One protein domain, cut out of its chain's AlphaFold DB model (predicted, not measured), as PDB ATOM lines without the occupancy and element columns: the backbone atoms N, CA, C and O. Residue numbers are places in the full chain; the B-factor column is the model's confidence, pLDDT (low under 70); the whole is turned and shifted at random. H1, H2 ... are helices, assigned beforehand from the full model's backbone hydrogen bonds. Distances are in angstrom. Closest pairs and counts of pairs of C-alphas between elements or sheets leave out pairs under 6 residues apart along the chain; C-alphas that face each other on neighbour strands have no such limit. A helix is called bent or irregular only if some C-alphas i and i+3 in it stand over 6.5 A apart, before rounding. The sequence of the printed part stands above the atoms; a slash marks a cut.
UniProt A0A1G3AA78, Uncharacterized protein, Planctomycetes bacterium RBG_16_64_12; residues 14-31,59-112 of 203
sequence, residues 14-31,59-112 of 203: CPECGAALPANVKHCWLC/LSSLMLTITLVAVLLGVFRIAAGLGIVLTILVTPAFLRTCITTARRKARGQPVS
ATOM      1  N   CYS A  14     -28.745   3.194  38.973       87.88
ATOM      2  CA  CYS A  14     -29.532   4.395  39.205       87.88
ATOM      3  C   CYS A  14     -31.018   4.030  39.304       87.88
ATOM      4  O   CYS A  14     -31.575   3.584  38.296       87.88
ATOM      5  N   PRO A  15     -31.711   4.331  40.414       81.50
ATOM      6  CA  PRO A  15     -33.146   4.064  40.508       81.50
ATOM      7  C   PRO A  15     -33.971   4.903  39.510       81.50
ATOM      8  O   PRO A  15     -35.113   4.583  39.215       81.50
ATOM      9  N   GLU A  16     -33.388   5.973  38.954       76.19
ATOM     10  CA  GLU A  16     -34.082   6.958  38.112       76.19
ATOM     11  C   GLU A  16     -33.931   6.728  36.602       76.19
ATOM     12  O   GLU A  16     -34.691   7.274  35.794       76.19
ATOM     13  N   CYS A  17     -32.888   6.015  36.178       84.69
ATOM     14  CA  CYS A  17     -32.615   5.802  34.752       84.69
ATOM     15  C   CYS A  17     -32.045   4.429  34.407       84.69
ATOM     16  O   CYS A  17     -31.847   4.164  33.227       84.69
ATOM     17  N   GLY A  18     -31.758   3.582  35.397       87.38
ATOM     18  CA  GLY A  18     -31.157   2.272  35.164       87.38
ATOM     19  C   GLY A  18     -29.678   2.305  34.761       87.38
ATOM     20  O   GLY A  18     -29.107   1.254  34.510       87.38
ATOM     21  N   ALA A  19     -29.039   3.479  34.685       92.31
ATOM     22  CA  ALA A  19     -27.609   3.559  34.386       92.31
ATOM     23  C   ALA A  19     -26.781   2.978  35.539       92.31
ATOM     24  O   ALA A  19     -27.114   3.210  36.700       92.31
ATOM     25  N   ALA A  20     -25.684   2.288  35.228       92.75
ATOM     26  CA  ALA A  20     -24.699   1.885  36.225       92.75
ATOM     27  C   ALA A  20     -23.995   3.127  36.812       92.75
ATOM     28  O   ALA A  20     -23.611   4.046  36.077       92.75
ATOM     29  N   LEU A  21     -23.865   3.173  38.136       92.69
ATOM     30  CA  LEU A  21     -23.154   4.186  38.905       92.69
ATOM     31  C   LEU A  21     -22.033   3.537  39.725       92.69
ATOM     32  O   LEU A  21     -22.284   2.562  40.436       92.69
ATOM     33  N   PRO A  22     -20.848   4.171  39.761       89.81
ATOM     34  CA  PRO A  22     -19.835   3.843  40.752       89.81
ATOM     35  C   PRO A  22     -20.347   4.167  42.164       89.81
ATOM     36  O   PRO A  22     -21.023   5.181  42.368       89.81
ATOM     37  N   ALA A  23     -19.965   3.354  43.151       84.31
ATOM     38  CA  ALA A  23     -20.480   3.405  44.525       84.31
ATOM     39  C   ALA A  23     -20.373   4.779  45.231       84.31
ATOM     40  O   ALA A  23     -21.158   5.058  46.135       84.31
ATOM     41  N   ASN A  24     -19.451   5.651  44.803       83.38
ATOM     42  CA  ASN A  24     -19.160   6.943  45.441       83.38
ATOM     43  C   ASN A  24     -19.639   8.180  44.664       83.38
ATOM     44  O   ASN A  24     -19.272   9.310  45.005       83.38
ATOM     45  N   VAL A  25     -20.448   8.019  43.615       90.44
ATOM     46  CA  VAL A  25     -20.932   9.177  42.855       90.44
ATOM     47  C   VAL A  25     -22.230   9.703  43.469       90.44
ATOM     48  O   VAL A  25     -23.231   9.004  43.543       90.44
ATOM     49  N   LYS A  26     -22.222  10.976  43.884       91.69
ATOM     50  CA  LYS A  26     -23.390  11.657  44.482       91.69
ATOM     51  C   LYS A  26     -24.508  11.966  43.477       91.69
ATOM     52  O   LYS A  26     -25.604  12.336  43.879       91.69
ATOM     53  N   HIS A  27     -24.195  11.957  42.183       92.81
ATOM     54  CA  HIS A  27     -25.092  12.367  41.102       92.81
ATOM     55  C   HIS A  27     -24.957  11.396  39.930       92.81
ATOM     56  O   HIS A  27     -23.849  11.121  39.476       92.81
ATOM     57  N   CYS A  28     -26.062  10.921  39.369       90.25
ATOM     58  CA  CYS A  28     -26.002  10.072  38.185       90.25
ATOM     59  C   CYS A  28     -25.415  10.828  36.982       90.25
ATOM     60  O   CYS A  28     -25.910  11.886  36.605       90.25
ATOM     61  N   TRP A  29     -24.404  10.263  36.326       91.06
ATOM     62  CA  TRP A  29     -23.762  10.876  35.159       91.06
ATOM     63  C   TRP A  29     -24.715  11.049  33.962       91.06
ATOM     64  O   TRP A  29     -24.539  11.972  33.169       91.06
ATOM     65  N   LEU A  30     -25.750  10.207  33.855       86.31
ATOM     66  CA  LEU A  30     -26.718  10.246  32.758       86.31
ATOM     67  C   LEU A  30     -27.901  11.172  33.057       86.31
ATOM     68  O   LEU A  30     -28.244  12.045  32.261       86.31
ATOM     69  N   CYS A  31     -28.556  10.981  34.206       83.19
ATOM     70  CA  CYS A  31     -29.785  11.707  34.532       83.19
ATOM     71  C   CYS A  31     -29.588  12.895  35.482       83.19
ATOM     72  O   CYS A  31     -30.536  13.653  35.690       83.19
ATOM     73  N   LEU A  59     -54.837  15.748  34.522       82.00
ATOM     74  CA  LEU A  59     -55.762  16.139  33.443       82.00
ATOM     75  C   LEU A  59     -55.111  17.175  32.497       82.00
ATOM     76  O   LEU A  59     -55.259  17.130  31.282       82.00
ATOM     77  N   SER A  60     -54.249  18.028  33.060       73.44
ATOM     78  CA  SER A  60     -53.380  18.972  32.348       73.44
ATOM     79  C   SER A  60     -52.449  18.342  31.298       73.44
ATOM     80  O   SER A  60     -52.326  18.880  30.204       73.44
ATOM     81  N   SER A  61     -51.775  17.225  31.603       75.50
ATOM     82  CA  SER A  61     -50.892  16.536  30.647       75.50
ATOM     83  C   SER A  61     -51.694  15.932  29.504       75.50
ATOM     84  O   SER A  61     -51.232  15.922  28.366       75.50
ATOM     85  N   LEU A  62     -52.892  15.436  29.807       84.44
ATOM     86  CA  LEU A  62     -53.787  14.854  28.819       84.44
ATOM     87  C   LEU A  62     -54.276  15.941  27.853       84.44
ATOM     88  O   LEU A  62     -54.118  15.785  26.647       84.44
ATOM     89  N   MET A  63     -54.732  17.085  28.372       85.06
ATOM     90  CA  MET A  63     -55.102  18.256  27.562       85.06
ATOM     91  C   MET A  63     -53.962  18.725  26.654       85.06
ATOM     92  O   MET A  63     -54.172  18.934  25.465       85.06
ATOM     93  N   LEU A  64     -52.744  18.824  27.185       79.56
ATOM     94  CA  LEU A  64     -51.555  19.213  26.421       79.56
ATOM     95  C   LEU A  64     -51.216  18.194  25.322       79.56
ATOM     96  O   LEU A  64     -50.875  18.566  24.204       79.56
ATOM     97  N   THR A  65     -51.333  16.900  25.620       84.88
ATOM     98  CA  THR A  65     -51.069  15.847  24.630       84.88
ATOM     99  C   THR A  65     -52.100  15.895  23.505       84.88
ATOM    100  O   THR A  65     -51.727  15.820  22.338       84.88
ATOM    101  N   ILE A  66     -53.381  16.097  23.832       91.62
ATOM    102  CA  ILE A  66     -54.445  16.233  22.830       91.62
ATOM    103  C   ILE A  66     -54.227  17.474  21.963       91.62
ATOM    104  O   ILE A  66     -54.321  17.368  20.742       91.62
ATOM    105  N   THR A  67     -53.911  18.635  22.546       88.81
ATOM    106  CA  THR A  67     -53.665  19.848  21.749       88.81
ATOM    107  C   THR A  67     -52.450  19.687  20.846       88.81
ATOM    108  O   THR A  67     -52.497  20.107  19.693       88.81
ATOM    109  N   LEU A  68     -51.395  19.016  21.314       84.75
ATOM    110  CA  LEU A  68     -50.232  18.712  20.490       84.75
ATOM    111  C   LEU A  68     -50.592  17.795  19.313       84.75
ATOM    112  O   LEU A  68     -50.241  18.102  18.176       84.75
ATOM    113  N   VAL A  69     -51.320  16.705  19.566       91.44
ATOM    114  CA  VAL A  69     -51.782  15.791  18.511       91.44
ATOM    115  C   VAL A  69     -52.690  16.521  17.518       91.44
ATOM    116  O   VAL A  69     -52.520  16.358  16.313       91.44
ATOM    117  N   ALA A  70     -53.597  17.376  17.992       93.94
ATOM    118  CA  ALA A  70     -54.470  18.175  17.137       93.94
ATOM    119  C   ALA A  70     -53.679  19.140  16.238       93.94
ATOM    120  O   ALA A  70     -53.973  19.242  15.048       93.94
ATOM    121  N   VAL A  71     -52.645  19.801  16.772       88.62
ATOM    122  CA  VAL A  71     -51.747  20.662  15.985       88.62
ATOM    123  C   VAL A  71     -50.987  19.843  14.941       88.62
ATOM    124  O   VAL A  71     -50.954  20.240  13.778       88.62
ATOM    125  N   LEU A  72     -50.428  18.685  15.315       88.69
ATOM    126  CA  LEU A  72     -49.732  17.800  14.374       88.69
ATOM    127  C   LEU A  72     -50.668  17.366  13.238       88.69
ATOM    128  O   LEU A  72     -50.328  17.546  12.071       88.69
ATOM    129  N   LEU A  73     -51.869  16.878  13.558       92.56
ATOM    130  CA  LEU A  73     -52.870  16.473  12.564       92.56
ATOM    131  C   LEU A  73     -53.322  17.642  11.675       92.56
ATOM    132  O   LEU A  73     -53.475  17.467  10.466       92.56
ATOM    133  N   GLY A  74     -53.494  18.836  12.247       92.38
ATOM    134  CA  GLY A  74     -53.825  20.048  11.497       92.38
ATOM    135  C   GLY A  74     -52.751  20.402  10.468       92.38
ATOM    136  O   GLY A  74     -53.067  20.651   9.306       92.38
ATOM    137  N   VAL A  75     -51.476  20.342  10.863       87.19
ATOM    138  CA  VAL A  75     -50.341  20.588   9.959       87.19
ATOM    139  C   VAL A  75     -50.240  19.497   8.890       87.19
ATOM    140  O   VAL A  75     -50.065  19.822   7.717       87.19
ATOM    141  N   PHE A  76     -50.433  18.224   9.255       91.19
ATOM    142  CA  PHE A  76     -50.476  17.112   8.298       91.19
ATOM    143  C   PHE A  76     -51.560  17.296   7.230       91.19
ATOM    144  O   PHE A  76     -51.338  16.925   6.077       91.19
ATOM    145  N   ARG A  77     -52.705  17.894   7.587       96.56
ATOM    146  CA  ARG A  77     -53.799  18.147   6.641       96.56
ATOM    147  C   ARG A  77     -53.475  19.246   5.624       96.56
ATOM    148  O   ARG A  77     -53.977  19.187   4.507       96.56
ATOM    149  N   ILE A  78     -52.666  20.238   6.003       93.88
ATOM    150  CA  ILE A  78     -52.242  21.326   5.107       93.88
ATOM    151  C   ILE A  78     -51.106  20.846   4.199       93.88
ATOM    152  O   ILE A  78     -51.150  21.047   2.989       93.88
ATOM    153  N   ALA A  79     -50.089  20.203   4.780       90.25
ATOM    154  CA  ALA A  79     -48.954  19.659   4.046       90.25
ATOM    155  C   ALA A  79     -48.286  18.526   4.836       90.25
ATOM    156  O   ALA A  79     -47.652  18.752   5.870       90.25
ATOM    157  N   ALA A  80     -48.347  17.302   4.303       87.69
ATOM    158  CA  ALA A  80     -47.773  16.122   4.950       87.69
ATOM    159  C   ALA A  80     -46.263  16.263   5.238       87.69
ATOM    160  O   ALA A  80     -45.794  15.832   6.291       87.69
ATOM    161  N   GLY A  81     -45.513  16.931   4.352       79.69
ATOM    162  CA  GLY A  81     -44.078  17.177   4.541       79.69
ATOM    163  C   GLY A  81     -43.761  18.035   5.771       79.69
ATOM    164  O   GLY A  81     -42.859  17.699   6.538       79.69
ATOM    165  N   LEU A  82     -44.546  19.092   6.020       77.31
ATOM    166  CA  LEU A  82     -44.395  19.931   7.217       77.31
ATOM    167  C   LEU A  82     -44.738  19.154   8.494       77.31
ATOM    168  O   LEU A  82     -44.058  19.319   9.506       77.31
ATOM    169  N   GLY A  83     -45.743  18.276   8.434       81.88
ATOM    170  CA  GLY A  83     -46.129  17.419   9.556       81.88
ATOM    171  C   GLY A  83     -44.992  16.502  10.015       81.88
ATOM    172  O   GLY A  83     -44.714  16.420  11.213       81.88
ATOM    173  N   ILE A  84     -44.279  15.870   9.077       79.12
ATOM    174  CA  ILE A  84     -43.149  14.972   9.381       79.12
ATOM    175  C   ILE A  84     -42.007  15.737  10.057       79.12
ATOM    176  O   ILE A  84     -41.536  15.327  11.119       79.12
ATOM    177  N   VAL A  85     -41.595  16.874   9.484       78.38
ATOM    178  CA  VAL A  85     -40.513  17.704  10.044       78.38
ATOM    179  C   VAL A  85     -40.878  18.198  11.444       78.38
ATOM    180  O   VAL A  85     -40.077  18.082  12.372       78.38
ATOM    181  N   LEU A  86     -42.109  18.687  11.623       79.88
ATOM    182  CA  LEU A  86     -42.599  19.150  12.918       79.88
ATOM    183  C   LEU A  86     -42.616  18.016  13.950       79.88
ATOM    184  O   LEU A  86     -42.212  18.228  15.090       79.88
ATOM    185  N   THR A  87     -43.025  16.809  13.551       84.94
ATOM    186  CA  THR A  87     -43.053  15.638  14.438       84.94
ATOM    187  C   THR A  87     -41.645  15.287  14.916       84.94
ATOM    188  O   THR A  87     -41.419  15.229  16.121       84.94
ATOM    189  N   ILE A  88     -40.674  15.155  14.004       81.19
ATOM    190  CA  ILE A  88     -39.276  14.835  14.349       81.19
ATOM    191  C   ILE A  88     -38.691  15.869  15.325       81.19
ATOM    192  O   ILE A  88     -37.980  15.501  16.260       81.19
ATOM    193  N   LEU A  89     -39.015  17.153  15.147       75.75
ATOM    194  CA  LEU A  89     -38.540  18.231  16.020       75.75
ATOM    195  C   LEU A  89     -39.239  18.250  17.389       75.75
ATOM    196  O   LEU A  89     -38.593  18.487  18.412       75.75
ATOM    197  N   VAL A  90     -40.548  17.997  17.426       79.94
ATOM    198  CA  VAL A  90     -41.354  18.046  18.655       79.94
ATOM    199  C   VAL A  90     -41.141  16.812  19.530       79.94
ATOM    200  O   VAL A  90     -41.101  16.948  20.755       79.94
ATOM    201  N   THR A  91     -40.974  15.622  18.948       80.81
ATOM    202  CA  THR A  91     -40.855  14.355  19.687       80.81
ATOM    203  C   THR A  91     -39.800  14.378  20.802       80.81
ATOM    204  O   THR A  91     -40.166  14.053  21.932       80.81
ATOM    205  N   PRO A  92     -38.530  14.785  20.594       74.06
ATOM    206  CA  PRO A  92     -37.533  14.778  21.669       74.06
ATOM    207  C   PRO A  92     -37.846  15.793  22.780       74.06
ATOM    208  O   PRO A  92     -37.595  15.520  23.958       74.06
ATOM    209  N   ALA A  93     -38.437  16.943  22.440       75.12
ATOM    210  CA  ALA A  93     -38.857  17.944  23.420       75.12
ATOM    211  C   ALA A  93     -40.053  17.449  24.250       75.12
ATOM    212  O   ALA A  93     -40.059  17.576  25.482       75.12
ATOM    213  N   PHE A  94     -41.033  16.830  23.590       77.88
ATOM    214  CA  PHE A  94     -42.183  16.212  24.239       77.88
ATOM    215  C   PHE A  94     -41.740  15.064  25.151       77.88
ATOM    216  O   PHE A  94     -42.066  15.065  26.336       77.88
ATOM    217  N   LEU A  95     -40.884  14.166  24.654       78.69
ATOM    218  CA  LEU A  95     -40.357  13.033  25.413       78.69
ATOM    219  C   LEU A  95     -39.603  13.496  26.668       78.69
ATOM    220  O   LEU A  95     -39.852  12.993  27.765       78.69
ATOM    221  N   ARG A  96     -38.749  14.522  26.555       77.19
ATOM    222  CA  ARG A  96     -38.056  15.113  27.714       77.19
ATOM    223  C   ARG A  96     -39.033  15.709  28.732       77.19
ATOM    224  O   ARG A  96     -38.823  15.584  29.942       77.19
ATOM    225  N   THR A  97     -40.105  16.340  28.264       74.94
ATOM    226  CA  THR A  97     -41.157  16.895  29.128       74.94
ATOM    227  C   THR A  97     -41.912  15.780  29.855       74.94
ATOM    228  O   THR A  97     -42.102  15.856  31.071       74.94
ATOM    229  N   CYS A  98     -42.261  14.698  29.159       78.12
ATOM    230  CA  CYS A  98     -42.888  13.515  29.750       78.12
ATOM    231  C   CYS A  98     -41.988  12.869  30.809       78.12
ATOM    232  O   CYS A  98     -42.440  12.620  31.923       78.12
ATOM    233  N   ILE A  99     -40.696  12.679  30.523       79.31
ATOM    234  CA  ILE A  99     -39.753  12.071  31.476       79.31
ATOM    235  C   ILE A  99     -39.587  12.953  32.719       79.31
ATOM    236  O   ILE A  99     -39.631  12.467  33.846       79.31
ATOM    237  N   THR A 100     -39.411  14.264  32.543       76.12
ATOM    238  CA  THR A 100     -39.212  15.182  33.679       76.12
ATOM    239  C   THR A 100     -40.458  15.322  34.550       76.12
ATOM    240  O   THR A 100     -40.343  15.395  35.775       76.12
ATOM    241  N   THR A 101     -41.648  15.327  33.947       73.56
ATOM    242  CA  THR A 101     -42.914  15.351  34.691       73.56
ATOM    243  C   THR A 101     -43.180  14.024  35.398       73.56
ATOM    244  O   THR A 101     -43.548  14.047  36.573       73.56
ATOM    245  N   ALA A 102     -42.911  12.886  34.747       77.94
ATOM    246  CA  ALA A 102     -43.008  11.559  35.355       77.94
ATOM    247  C   ALA A 102     -42.068  11.420  36.562       77.94
ATOM    248  O   ALA A 102     -42.508  11.021  37.639       77.94
ATOM    249  N   ARG A 103     -40.810  11.859  36.430       77.00
ATOM    250  CA  ARG A 103     -39.833  11.846  37.533       77.00
ATOM    251  C   ARG A 103     -40.247  12.715  38.712       77.00
ATOM    252  O   ARG A 103     -40.154  12.288  39.855       77.00
ATOM    253  N   ARG A 104     -40.742  13.934  38.466       74.69
ATOM    254  CA  ARG A 104     -41.232  14.792  39.560       74.69
ATOM    255  C   ARG A 104     -42.425  14.175  40.282       74.69
ATOM    256  O   ARG A 104     -42.511  14.302  41.498       74.69
ATOM    257  N   LYS A 105     -43.310  13.503  39.541       73.56
ATOM    258  CA  LYS A 105     -44.448  12.789  40.122       73.56
ATOM    259  C   LYS A 105     -43.989  11.615  40.993       73.56
ATOM    260  O   LYS A 105     -44.521  11.459  42.084       73.56
ATOM    261  N   ALA A 106     -42.976  10.862  40.559       76.38
ATOM    262  CA  ALA A 106     -42.401   9.761  41.339       76.38
ATOM    263  C   ALA A 106     -41.802  10.213  42.685       76.38
ATOM    264  O   ALA A 106     -41.773   9.443  43.632       76.38
ATOM    265  N   ARG A 107     -41.378  11.478  42.794       74.62
ATOM    266  CA  ARG A 107     -40.802  12.051  44.025       74.62
ATOM    267  C   ARG A 107     -41.830  12.646  44.992       74.62
ATOM    268  O   ARG A 107     -41.437  13.312  45.944       74.62
ATOM    269  N   GLY A 108     -43.129  12.523  44.710       77.38
ATOM    270  CA  GLY A 108     -44.191  13.059  45.573       77.38
ATOM    271  C   GLY A 108     -44.187  14.586  45.739       77.38
ATOM    272  O   GLY A 108     -44.925  15.112  46.568       77.38
ATOM    273  N   GLN A 109     -43.385  15.331  44.969       77.50
ATOM    274  CA  GLN A 109     -43.302  16.780  45.124       77.50
ATOM    275  C   GLN A 109     -44.515  17.466  44.473       77.50
ATOM    276  O   GLN A 109     -44.701  17.346  43.253       77.50
ATOM    277  N   PRO A 110     -45.323  18.235  45.232       73.06
ATOM    278  CA  PRO A 110     -46.445  18.973  44.673       73.06
ATOM    279  C   PRO A 110     -45.920  20.052  43.723       73.06
ATOM    280  O   PRO A 110     -45.297  21.040  44.111       73.06
ATOM    281  N   VAL A 111     -46.151  19.856  42.428       69.25
ATOM    282  CA  VAL A 111     -45.764  20.819  41.396       69.25
ATOM    283  C   VAL A 111     -46.741  21.988  41.404       69.25
ATOM    284  O   VAL A 111     -47.872  21.857  40.933       69.25
ATOM    285  N   SER A 112     -46.284  23.142  41.896       80.19
ATOM    286  CA  SER A 112     -47.057  24.383  41.829       80.19
ATOM    287  C   SER A 112     -47.404  24.735  40.377       80.19
ATOM    288  O   SER A 112     -46.635  24.494  39.438       80.19
TER     289      SER A 112
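This is residues 14 to 31 and 59 to 112 of the 203 residues of an uncharacterized protein of Planctomycetes bacterium RBG_16_64_12 (UniProt A0A1G3AA78). A loop, residues 14 to 31, lies on the side of H2b away from H1, beside a helical hairpin in which H1 turns tightly into the longer, bent H2. H2a diverges from H1 and H2b continues near it. The printed part has 72 residues with two named helices, H1 then H2, and no named strand: all helix. It is only just extended, close to loose, with a radius of gyration of the C-alphas of 17.0 A; the spans are 54 by 27 by 15 A.

H1, residues 59 to 78, and H2a, residues 80 to 89, form a helical hairpin. They touch, H1 with residues 72 to 76 alone; the closest C-alphas, of Phe 76 and Gly 83, are 4.5 A apart. They run opposite ways at a steep tilt of 37 degrees, only just steep. H2b, residues 92 to 106, stands at a steep tilt of 45 degrees to H2a and is near H1. Each O i to N i+4 pair in H1, H2a and H2b is within hydrogen-bond range.

H1 is 29.0 A long from C-alpha 59 at (-55.762, 16.139, 33.443). By its hydrogen bonds H2, residues 80 to 106, was assigned as one helix, but it is bent: C-alphas 89 and 92 are 6.7 A apart. H2a is 14.6 A long; H2b, 20.9 A, ends at C-alpha 106 (-42.401, 9.761, 41.339).

Residues 32 to 58 are not printed; C-alphas 31 and 59 are 26.4 A apart across the cut. Residue 111 has pLDDT under 70.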